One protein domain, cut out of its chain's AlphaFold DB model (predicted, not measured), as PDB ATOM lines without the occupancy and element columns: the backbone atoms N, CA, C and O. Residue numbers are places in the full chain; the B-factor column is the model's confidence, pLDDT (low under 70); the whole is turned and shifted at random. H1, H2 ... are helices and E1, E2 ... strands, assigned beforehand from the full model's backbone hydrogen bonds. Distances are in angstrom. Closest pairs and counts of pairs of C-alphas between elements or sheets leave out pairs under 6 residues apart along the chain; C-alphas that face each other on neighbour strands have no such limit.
ATOM      1  N   HIS A   3     130.568  -7.999   3.394       79.94
ATOM      2  CA  HIS A   3     131.201  -6.706   3.651       79.94
ATOM      3  C   HIS A   3     130.940  -6.264   5.090       79.94
ATOM      4  O   HIS A   3     129.831  -6.402   5.599       79.94
ATOM      5  N   THR A   4     131.961  -5.734   5.762       82.25
ATOM      6  CA  THR A   4     131.824  -5.199   7.122       82.25
ATOM      7  C   THR A   4     131.673  -3.686   7.065       82.25
ATOM      8  O   THR A   4     132.525  -3.002   6.501       82.25
ATOM      9  N   PHE A   5     130.618  -3.178   7.696       80.88
ATOM     10  CA  PHE A   5     130.306  -1.759   7.790       80.88
ATOM     11  C   PHE A   5     130.226  -1.312   9.254       80.88
ATOM     12  O   PHE A   5     129.933  -2.090  10.168       80.88
ATOM     13  N   GLU A   6     130.488  -0.029   9.473       80.75
ATOM     14  CA  GLU A   6     130.337   0.630  10.763       80.75
ATOM     15  C   GLU A   6     129.517   1.902  10.567       80.75
ATOM     16  O   GLU A   6     129.843   2.726   9.714       80.75
ATOM     17  N   THR A   7     128.468   2.059  11.371       78.00
ATOM     18  CA  THR A   7     127.700   3.300  11.457       78.00
ATOM     19  C   THR A   7     127.753   3.856  12.876       78.00
ATOM     20  O   THR A   7     127.834   3.108  13.859       78.00
ATOM     21  N   LYS A   8     127.736   5.184  12.973       76.56
ATOM     22  CA  LYS A   8     127.706   5.929  14.229       76.56
ATOM     23  C   LYS A   8     126.505   6.858  14.198       76.56
ATOM     24  O   LYS A   8     126.384   7.673  13.286       76.56
ATOM     25  N   LEU A   9     125.640   6.722  15.191       73.50
ATOM     26  CA  LEU A   9     124.537   7.631  15.444       73.50
ATOM     27  C   LEU A   9     124.856   8.417  16.713       73.50
ATOM     28  O   LEU A   9     124.850   7.861  17.804       73.50
ATOM     29  N   GLU A  10     125.130   9.705  16.562       66.44
ATOM     30  CA  GLU A  10     125.295  10.624  17.687       66.44
ATOM     31  C   GLU A  10     123.905  11.043  18.184       66.44
ATOM     32  O   GLU A  10     123.095  11.573  17.413       66.44
ATOM     33  N   GLN A  11     123.591  10.761  19.452       65.38
ATOM     34  CA  GLN A  11     122.304  11.121  20.042       65.38
ATOM     35  C   GLN A  11     122.487  11.749  21.425       65.38
ATOM     36  O   GLN A  11     122.881  11.111  22.397       65.38
ATOM     37  N   SER A  12     122.121  13.022  21.537       59.16
ATOM     38  CA  SER A  12     122.106  13.732  22.816       59.16
ATOM     39  C   SER A  12     120.741  13.579  23.481       59.16
ATOM     40  O   SER A  12     119.734  14.045  22.942       59.16
ATOM     41  N   ILE A  13     120.685  12.936  24.653       59.88
ATOM     42  CA  ILE A  13     119.470  12.900  25.476       59.88
ATOM     43  C   ILE A  13     119.606  13.924  26.597       59.88
ATOM     44  O   ILE A  13     120.393  13.768  27.526       59.88
ATOM     45  N   HIS A  14     118.767  14.953  26.545       53.81
ATOM     46  CA  HIS A  14     118.655  15.930  27.618       53.81
ATOM     47  C   HIS A  14     117.698  15.407  28.695       53.81
ATOM     48  O   HIS A  14     116.479  15.423  28.512       53.81
ATOM     49  N   CYS A  15     118.237  14.947  29.826       47.75
ATOM     50  CA  CYS A  15     117.447  14.531  30.988       47.75
ATOM     51  C   CYS A  15     117.952  15.214  32.266       47.75
ATOM     52  O   CYS A  15     118.467  14.563  33.169       47.75
ATOM     53  N   GLY A  16     117.799  16.540  32.344       54.38
ATOM     54  CA  GLY A  16     118.131  17.341  33.533       54.38
ATOM     55  C   GLY A  16     119.629  17.588  33.741       54.38
ATOM     56  O   GLY A  16     119.990  18.689  34.139       54.38
ATOM     57  N   ASP A  17     120.462  16.616  33.371       60.69
ATOM     58  CA  ASP A  17     121.904  16.723  33.170       60.69
ATOM     59  C   ASP A  17     122.209  16.394  31.694       60.69
ATOM     60  O   ASP A  17     121.638  15.455  31.124       60.69
ATOM     61  N   ASP A  18     123.052  17.199  31.043       62.88
ATOM     62  CA  ASP A  18     123.417  17.021  29.633       62.88
ATOM     63  C   ASP A  18     124.333  15.801  29.479       62.88
ATOM     64  O   ASP A  18     125.555  15.892  29.604       62.88
ATOM     65  N   HIS A  19     123.735  14.644  29.203       64.94
ATOM     66  CA  HIS A  19     124.461  13.430  28.853       64.94
ATOM     67  C   HIS A  19     124.361  13.191  27.345       64.94
ATOM     68  O   HIS A  19     123.305  12.835  26.818       64.94
ATOM     69  N   SER A  20     125.475  13.382  26.639       72.75
ATOM     70  CA  SER A  20     125.623  12.929  25.258       72.75
ATOM     71  C   SER A  20     126.166  11.505  25.232       72.75
ATOM     72  O   SER A  20     127.046  11.140  26.019       72.75
ATOM     73  N   PHE A  21     125.639  10.696  24.320       80.56
ATOM     74  CA  PHE A  21     126.202   9.393  24.013       80.56
ATOM     75  C   PHE A  21     126.145   9.133  22.507       80.56
ATOM     76  O   PHE A  21     125.188   9.512  21.832       80.56
ATOM     77  N   ASP A  22     127.142   8.425  21.988       84.12
ATOM     78  CA  ASP A  22     127.116   7.931  20.614       84.12
ATOM     79  C   ASP A  22     126.712   6.467  20.606       84.12
ATOM     80  O   ASP A  22     127.293   5.638  21.303       84.12
ATOM     81  N   LEU A  23     125.742   6.116  19.774       86.00
ATOM     82  CA  LEU A  23     125.415   4.736  19.474       86.00
ATOM     83  C   LEU A  23     126.255   4.273  18.282       86.00
ATOM     84  O   LEU A  23     126.044   4.694  17.144       86.00
ATOM     85  N   GLN A  24     127.199   3.369  18.527       88.25
ATOM     86  CA  GLN A  24     127.991   2.734  17.478       88.25
ATOM     87  C   GLN A  24     127.427   1.349  17.165       88.25
ATOM     88  O   GLN A  24     127.329   0.494  18.050       88.25
ATOM     89  N   ILE A  25     127.113   1.102  15.890       90.38
ATOM     90  CA  ILE A  25     126.645  -0.200  15.406       90.38
ATOM     91  C   ILE A  25     127.604  -0.714  14.336       90.38
ATOM     92  O   ILE A  25     127.818  -0.076  13.304       90.38
ATOM     93  N   LYS A  26     128.164  -1.903  14.570       90.75
ATOM     94  CA  LYS A  26     128.952  -2.639  13.575       90.75
ATOM     95  C   LYS A  26     128.128  -3.786  13.041       90.75
ATOM     96  O   LYS A  26     127.581  -4.576  13.819       90.75
ATOM     97  N   PHE A  27     128.075  -3.903  11.725       92.69
ATOM     98  CA  PHE A  27     127.274  -4.914  11.064       92.69
ATOM     99  C   PHE A  27     127.984  -5.478   9.837       92.69
ATOM    100  O   PHE A  27     128.843  -4.845   9.227       92.69
ATOM    101  N   GLU A  28     127.634  -6.711   9.504       93.25
ATOM    102  CA  GLU A  28     128.007  -7.335   8.245       93.25
ATOM    103  C   GLU A  28     126.823  -7.287   7.299       93.25
ATOM    104  O   GLU A  28     125.706  -7.624   7.683       93.25
ATOM    105  N   PHE A  29     127.096  -6.886   6.069       92.19
ATOM    106  CA  PHE A  29     126.165  -6.911   4.962       92.19
ATOM    107  C   PHE A  29     126.498  -8.089   4.052       92.19
ATOM    108  O   PHE A  29     127.653  -8.278   3.645       92.19
ATOM    109  N   THR A  30     125.471  -8.858   3.717       91.12
ATOM    110  CA  THR A  30     125.536  -9.911   2.711       91.12
ATOM    111  C   THR A  30     124.685  -9.485   1.532       91.12
ATOM    112  O   THR A  30     123.463  -9.371   1.628       91.12
ATOM    113  N   LYS A  31     125.345  -9.239   0.400       86.75
ATOM    114  CA  LYS A  31     124.645  -8.908  -0.834       86.75
ATOM    115  C   LYS A  31     123.950 -10.155  -1.377       86.75
ATOM    116  O   LYS A  31     124.626 -11.154  -1.621       86.75
ATOM    117  N   GLY A  32     122.640 -10.048  -1.579       83.81
ATOM    118  CA  GLY A  32     121.847 -11.035  -2.288       83.81
ATOM    119  C   GLY A  32     122.312 -11.221  -3.731       83.81
ATOM    120  O   GLY A  32     122.908 -10.321  -4.338       83.81
ATOM    121  N   GLU A  33     122.065 -12.407  -4.265       82.50
ATOM    122  CA  GLU A  33     122.385 -12.761  -5.645       82.50
ATOM    123  C   GLU A  33     121.140 -12.601  -6.525       82.50
ATOM    124  O   GLU A  33     120.044 -12.975  -6.097       82.50
ATOM    125  N   PRO A  34     121.276 -12.037  -7.740       73.19
ATOM    126  CA  PRO A  34     120.152 -11.935  -8.658       73.19
ATOM    127  C   PRO A  34     119.665 -13.328  -9.064       73.19
ATOM    128  O   PRO A  34     120.454 -14.273  -9.108       73.19
ATOM    129  N   GLU A  35     118.388 -13.424  -9.441       74.56
ATOM    130  CA  GLU A  35     117.850 -14.600 -10.130       74.56
ATOM    131  C   GLU A  35     118.801 -15.014 -11.263       74.56
ATOM    132  O   GLU A  35     119.188 -14.203 -12.118       74.56
ATOM    133  N   SER A  36     119.202 -16.284 -11.253       63.88
ATOM    134  CA  SER A  36     120.118 -16.826 -12.245       63.88
ATOM    135  C   SER A  36     119.362 -17.672 -13.276       63.88
ATOM    136  O   SER A  36     118.718 -18.672 -12.972       63.88
ATOM    137  N   GLY A  37     119.455 -17.263 -14.546       58.50
ATOM    138  CA  GLY A  37     118.845 -17.968 -15.677       58.50
ATOM    139  C   GLY A  37     117.366 -17.638 -15.913       58.50
ATOM    140  O   GLY A  37     116.720 -16.955 -15.137       58.50
ATOM    141  N   ALA A  38     116.811 -18.117 -17.029       56.47
ATOM    142  CA  ALA A  38     115.386 -17.974 -17.348       56.47
ATOM    143  C   ALA A  38     114.549 -19.063 -16.647       56.47
ATOM    144  O   ALA A  38     113.703 -19.689 -17.287       56.47
ATOM    145  N   THR A  56     123.703  -8.670   9.392       92.12
ATOM    146  CA  THR A  56     123.975  -9.245  10.711       92.12
ATOM    147  C   THR A  56     124.688  -8.234  11.604       92.12
ATOM    148  O   THR A  56     125.857  -7.912  11.393       92.12
ATOM    149  N   ILE A  57     124.017  -7.778  12.666       92.50
ATOM    150  CA  ILE A  57     124.612  -6.883  13.669       92.50
ATOM    151  C   ILE A  57     125.616  -7.651  14.537       92.50
ATOM    152  O   ILE A  57     125.247  -8.569  15.277       92.50
ATOM    153  N   LYS A  58     126.883  -7.230  14.500       92.62
ATOM    154  CA  LYS A  58     127.982  -7.837  15.265       92.62
ATOM    155  C   LYS A  58     128.150  -7.225  16.640       92.62
ATOM    156  O   LYS A  58     128.307  -7.957  17.613       92.62
ATOM    157  N   SER A  59     128.090  -5.903  16.733       90.38
ATOM    158  CA  SER A  59     128.224  -5.205  18.007       90.38
ATOM    159  C   SER A  59     127.399  -3.934  18.026       90.38
ATOM    160  O   SER A  59     127.308  -3.235  17.018       90.38
ATOM    161  N   ILE A  60     126.872  -3.625  19.203       90.38
ATOM    162  CA  ILE A  60     126.210  -2.367  19.516       90.38
ATOM    163  C   ILE A  60     126.863  -1.857  20.800       90.38
ATOM    164  O   ILE A  60     126.998  -2.620  21.759       90.38
ATOM    165  N   MET A  61     127.310  -0.607  20.806       89.25
ATOM    166  CA  MET A  61     127.951   0.015  21.965       89.25
ATOM    167  C   MET A  61     127.465   1.449  22.114       89.25
ATOM    168  O   MET A  61     127.207   2.119  21.114       89.25
ATOM    169  N   LEU A  62     127.372   1.907  23.358       87.94
ATOM    170  CA  LEU A  62     127.244   3.325  23.665       87.94
ATOM    171  C   LEU A  62     128.645   3.881  23.904       87.94
ATOM    172  O   LEU A  62     129.462   3.217  24.530       87.94
ATOM    173  N   ILE A  63     128.938   5.073  23.412       86.06
ATOM    174  CA  ILE A  63     130.177   5.790  23.695       86.06
ATOM    175  C   ILE A  63     129.796   7.030  24.492       86.06
ATOM    176  O   ILE A  63     129.049   7.871  24.003       86.06
ATOM    177  N   VAL A  64     130.276   7.134  25.727       84.44
ATOM    178  CA  VAL A  64     130.041   8.296  26.593       84.44
ATOM    179  C   VAL A  64     131.362   9.049  26.717       84.44
ATOM    180  O   VAL A  64     132.302   8.584  27.365       84.44
ATOM    181  N   GLY A  65     131.469  10.189  26.030       81.75
ATOM    182  CA  GLY A  65     132.759  10.848  25.809       81.75
ATOM    183  C   GLY A  65     133.670   9.974  24.942       81.75
ATOM    184  O   GLY A  65     133.369   9.751  23.780       81.75
ATOM    185  N   ASP A  66     134.751   9.441  25.521       80.38
ATOM    186  CA  ASP A  66     135.687   8.521  24.845       80.38
ATOM    187  C   ASP A  66     135.612   7.078  25.386       80.38
ATOM    188  O   ASP A  66     136.449   6.233  25.053       80.38
ATOM    189  N   GLN A  67     134.647   6.783  26.265       84.12
ATOM    190  CA  GLN A  67     134.558   5.488  26.939       84.12
ATOM    191  C   GLN A  67     133.429   4.623  26.368       84.12
ATOM    192  O   GLN A  67     132.289   5.082  26.298       84.12
ATOM    193  N   PRO A  68     133.722   3.369  25.968       87.00
ATOM    194  CA  PRO A  68     132.695   2.429  25.561       87.00
ATOM    195  C   PRO A  68     131.932   1.918  26.784       87.00
ATOM    196  O   PRO A  68     132.516   1.392  27.732       87.00
ATOM    197  N   GLU A  69     130.617   2.023  26.711       86.75
ATOM    198  CA  GLU A  69     129.664   1.589  27.715       86.75
ATOM    199  C   GLU A  69     128.805   0.442  27.183       86.75
ATOM    200  O   GLU A  69     128.473   0.342  25.992       86.75
ATOM    201  N   THR A  70     128.434  -0.453  28.098       83.75
ATOM    202  CA  THR A  70     127.557  -1.577  27.763       83.75
ATOM    203  C   THR A  70     126.132  -1.077  27.608       83.75
ATOM    204  O   THR A  70     125.609  -0.372  28.471       83.75
ATOM    205  N   ILE A  71     125.470  -1.484  26.530       87.94
ATOM    206  CA  ILE A  71     124.074  -1.116  26.330       87.94
ATOM    207  C   ILE A  71     123.165  -1.977  27.216       87.94
ATOM    208  O   ILE A  71     123.416  -3.174  27.391       87.94
ATOM    209  N   PRO A  72     122.074  -1.418  27.760       88.81
ATOM    210  CA  PRO A  72     121.074  -2.221  28.447       88.81
ATOM    211  C   PRO A  72     120.473  -3.294  27.528       88.81
ATOM    212  O   PRO A  72     120.205  -3.039  26.354       88.81
ATOM    213  N   VAL A  73     120.169  -4.476  28.076       91.81
ATOM    214  CA  VAL A  73     119.618  -5.617  27.310       91.81
ATOM    215  C   VAL A  73     118.339  -5.253  26.552       91.81
ATOM    216  O   VAL A  73     118.138  -5.701  25.426       91.81
ATOM    217  N   TRP A  74     117.474  -4.427  27.144       91.31
ATOM    218  CA  TRP A  74     116.247  -3.982  26.484       91.31
ATOM    219  C   TRP A  74     116.546  -3.144  25.231       91.31
ATOM    220  O   TRP A  74     115.847  -3.282  24.234       91.31
ATOM    221  N   MET A  75     117.610  -2.337  25.252       90.00
ATOM    222  CA  MET A  75     118.033  -1.509  24.124       90.00
ATOM    223  C   MET A  75     118.696  -2.362  23.037       90.00
ATOM    224  O   MET A  75     118.353  -2.211  21.869       90.00
ATOM    225  N   ASP A  76     119.562  -3.314  23.415       91.06
ATOM    226  CA  ASP A  76     120.123  -4.311  22.483       91.06
ATOM    227  C   ASP A  76     119.004  -5.065  21.753       91.06
ATOM    228  O   ASP A  76     119.001  -5.172  20.527       91.06
ATOM    229  N   THR A  77     118.003  -5.515  22.512       93.50
ATOM    230  CA  THR A  77     116.855  -6.256  21.982       93.50
ATOM    231  C   THR A  77     116.026  -5.404  21.026       93.50
ATOM    232  O   THR A  77     115.612  -5.909  19.984       93.50
ATOM    233  N   LEU A  78     115.778  -4.130  21.348       92.62
ATOM    234  CA  LEU A  78     115.054  -3.222  20.455       92.62
ATOM    235  C   LEU A  78     115.814  -3.026  19.143       92.62
ATOM    236  O   LEU A  78     115.263  -3.301  18.085       92.62
ATOM    237  N   ILE A  79     117.093  -2.652  19.214       91.50
ATOM    238  CA  ILE A  79     117.924  -2.371  18.034       91.50
ATOM    239  C   ILE A  79     118.031  -3.600  17.126       91.50
ATOM    240  O   ILE A  79     117.939  -3.490  15.907       91.50
ATOM    241  N   ARG A  80     118.201  -4.798  17.697       92.25
ATOM    242  CA  ARG A  80     118.334  -6.035  16.908       92.25
ATOM    243  C   ARG A  80     117.043  -6.475  16.227       92.25
ATOM    244  O   ARG A  80     117.122  -7.158  15.203       92.25
ATOM    245  N   ASN A  81     115.892  -6.126  16.790       93.31
ATOM    246  CA  ASN A  81     114.581  -6.502  16.262       93.31
ATOM    247  C   ASN A  81     113.914  -5.384  15.451       93.31
ATOM    248  O   ASN A  81     112.805  -5.572  14.959       93.31
ATOM    249  N   ASP A  82     114.577  -4.239  15.299       92.94
ATOM    250  CA  ASP A  82     114.072  -3.123  14.513       92.94
ATOM    251  C   ASP A  82     114.218  -3.417  13.009       92.94
ATOM    252  O   ASP A  82     115.323  -3.510  12.465       92.94
ATOM    253  N   HIS A  83     113.080  -3.623  12.344       91.12
ATOM    254  CA  HIS A  83     113.022  -3.922  10.916       91.12
ATOM    255  C   HIS A  83     113.357  -2.707  10.046       91.12
ATOM    256  O   HIS A  83     114.012  -2.873   9.015       91.12
ATOM    257  N   ASP A  84     112.960  -1.508  10.468       91.69
ATOM    258  CA  ASP A  84     113.194  -0.280   9.710       91.69
ATOM    259  C   ASP A  84     114.686   0.066   9.741       91.69
ATOM    260  O   ASP A  84     115.295   0.332   8.702       91.69
ATOM    261  N   LEU A  85     115.316  -0.066  10.913       90.75
ATOM    262  CA  LEU A  85     116.756   0.113  11.074       90.75
ATOM    263  C   LEU A  85     117.561  -0.867  10.208       90.75
ATOM    264  O   LEU A  85     118.555  -0.475   9.593       90.75
ATOM    265  N   ARG A  86     117.138  -2.137  10.135       91.06
ATOM    266  CA  ARG A  86     117.765  -3.127   9.240       91.06
ATOM    267  C   ARG A  86     117.656  -2.707   7.774       91.06
ATOM    268  O   ARG A  86     118.651  -2.803   7.058       91.06
ATOM    269  N   GLY A  87     116.493  -2.210   7.350       91.06
ATOM    270  CA  GLY A  87     116.294  -1.655   6.009       91.06
ATOM    271  C   GLY A  87     117.268  -0.512   5.710       91.06
ATOM    272  O   GLY A  87     117.991  -0.564   4.716       91.06
ATOM    273  N   SER A  88     117.393   0.454   6.623       91.50
ATOM    274  CA  SER A  88     118.337   1.571   6.470       91.50
ATOM    275  C   SER A  88     119.806   1.127   6.432       91.50
ATOM    276  O   SER A  88     120.606   1.716   5.708       91.50
ATOM    277  N   MET A  89     120.190   0.082   7.176       91.62
ATOM    278  CA  MET A  89     121.549  -0.482   7.103       91.62
ATOM    279  C   MET A  89     121.843  -1.121   5.742       91.62
ATOM    280  O   MET A  89     122.960  -0.983   5.239       91.62
ATOM    281  N   ILE A  90     120.859  -1.804   5.148       91.38
ATOM    282  CA  ILE A  90     120.964  -2.374   3.796       91.38
ATOM    283  C   ILE A  90     121.140  -1.254   2.769       91.38
ATOM    284  O   ILE A  90     122.070  -1.309   1.964       91.38
ATOM    285  N   GLU A  91     120.290  -0.225   2.814       91.62
ATOM    286  CA  GLU A  91     120.377   0.930   1.912       91.62
ATOM    287  C   GLU A  91     121.742   1.617   2.018       91.62
ATOM    288  O   GLU A  91     122.416   1.815   1.007       91.62
ATOM    289  N   TYR A  92     122.204   1.883   3.243       89.19
ATOM    290  CA  TYR A  92     123.526   2.455   3.485       89.19
ATOM    291  C   TYR A  92     124.646   1.597   2.879       89.19
ATOM    292  O   TYR A  92     125.529   2.126   2.203       89.19
ATOM    293  N   ALA A  93     124.622   0.279   3.087       89.06
ATOM    294  CA  ALA A  93     125.637  -0.622   2.542       89.06
ATOM    295  C   ALA A  93     125.660  -0.610   1.002       89.06
ATOM    296  O   ALA A  93     126.734  -0.543   0.400       89.06
ATOM    297  N   LEU A  94     124.485  -0.608   0.365       89.00
ATOM    298  CA  LEU A  94     124.348  -0.531  -1.094       89.00
ATOM    299  C   LEU A  94     124.861   0.802  -1.663       89.00
ATOM    300  O   LEU A  94     125.512   0.817  -2.715       89.00
ATOM    301  N   GLU A  95     124.611   1.917  -0.972       88.94
ATOM    302  CA  GLU A  95     125.145   3.229  -1.355       88.94
ATOM    303  C   GLU A  95     126.673   3.283  -1.271       88.94
ATOM    304  O   GLU A  95     127.312   3.876  -2.144       88.94
ATOM    305  N   GLN A  96     127.271   2.669  -0.245       84.75
ATOM    306  CA  GLN A  96     128.728   2.631  -0.092       84.75
ATOM    307  C   GLN A  96     129.404   1.743  -1.143       84.75
ATOM    308  O   GLN A  96     130.478   2.096  -1.615       84.75
ATOM    309  N   GLU A  97     128.785   0.631  -1.556       76.50
ATOM    310  CA  GLU A  97     129.310  -0.205  -2.653       76.50
ATOM    311  C   GLU A  97     129.252   0.477  -4.029       76.50
ATOM    312  O   GLU A  97     129.952   0.065  -4.953       76.50
ATOM    313  N   SER A  98     128.395   1.488  -4.187       72.69
ATOM    314  CA  SER A  98     128.195   2.198  -5.458       72.69
ATOM    315  C   SER A  98     129.176   3.361  -5.678       72.69
ATOM    316  O   SER A  98     129.120   4.009  -6.728       72.69
ATOM    317  N   ARG A  99     130.038   3.652  -4.695       59.06
ATOM    318  CA  ARG A  99     131.055   4.717  -4.720       59.06
ATOM    319  C   ARG A  99     132.440   4.162  -5.030       59.06
ATOM    320  O   ARG A  99     133.172   4.872  -5.756       59.06
TER     321      ARG A  99
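What this domain is: This is residues 3 to 38 and 56 to 99 of the 99 residues of an uncharacterized protein of Phyllobacterium brassicacearum (UniProt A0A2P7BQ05). What shape is this? A long, strongly twisted antiparallel sheet, order E1, E2, E3, E4, is built on the hairpin of E1 and E2, and H1 and H2 meet at a corner and cover part of it. Residues 32 to 38 stick out as a tail at one end of the long axis. How large is it? The printed part has 80 residues, with four named strands and then two named helices, class mixed; it is loose, with a radius of gyration of the C-alphas of 15.7 A, and spans 62 by 28 by 18 A.

Where its parts are: Where are the strands? E1, residues 3 to 15, starts at C-alpha 3 (131.201, -6.706, 3.651) and is 37.2 A long; E2, residues 17 to 30, is 40.6 A. E3 is residues 56 to 64, 24.4 A, and E4 residues 67 to 69. And the helices? H1 is residues 73 to 81, 12.2 A; H2, residues 83 to 97, is 21.5 A and ends at C-alpha 97 (129.310, -0.205, -2.653).

How they stand to each other: How do the strands pair? Neighbours E1 and E2 are antiparallel, with N 5 and O 27 within hydrogen-bond range at 2.9 A; so are E2 and E3, with N 24 and O 61 within range at 2.9 A, and E3 and E4, with N 69 and O 62 within range at 2.7 A. Where are the helices? H2 is on one face of the sheet, two layers, at a height of 9.3 A; its closest C-alphas to E2 are Ala 93 and Phe 29, 6.8 A. H1 is on the sheet over E3, at a height of 10.3 A. In H1 and H2 every O i to N i+4 pair is within hydrogen-bond range.

The domain as a whole: Is the printed part cut? Residues 39 to 55 are not printed, and C-alphas 38 and 56 are 30.6 A apart. Where is confidence low? Residues 10 to 19, 36 to 38 and 99 are under 70.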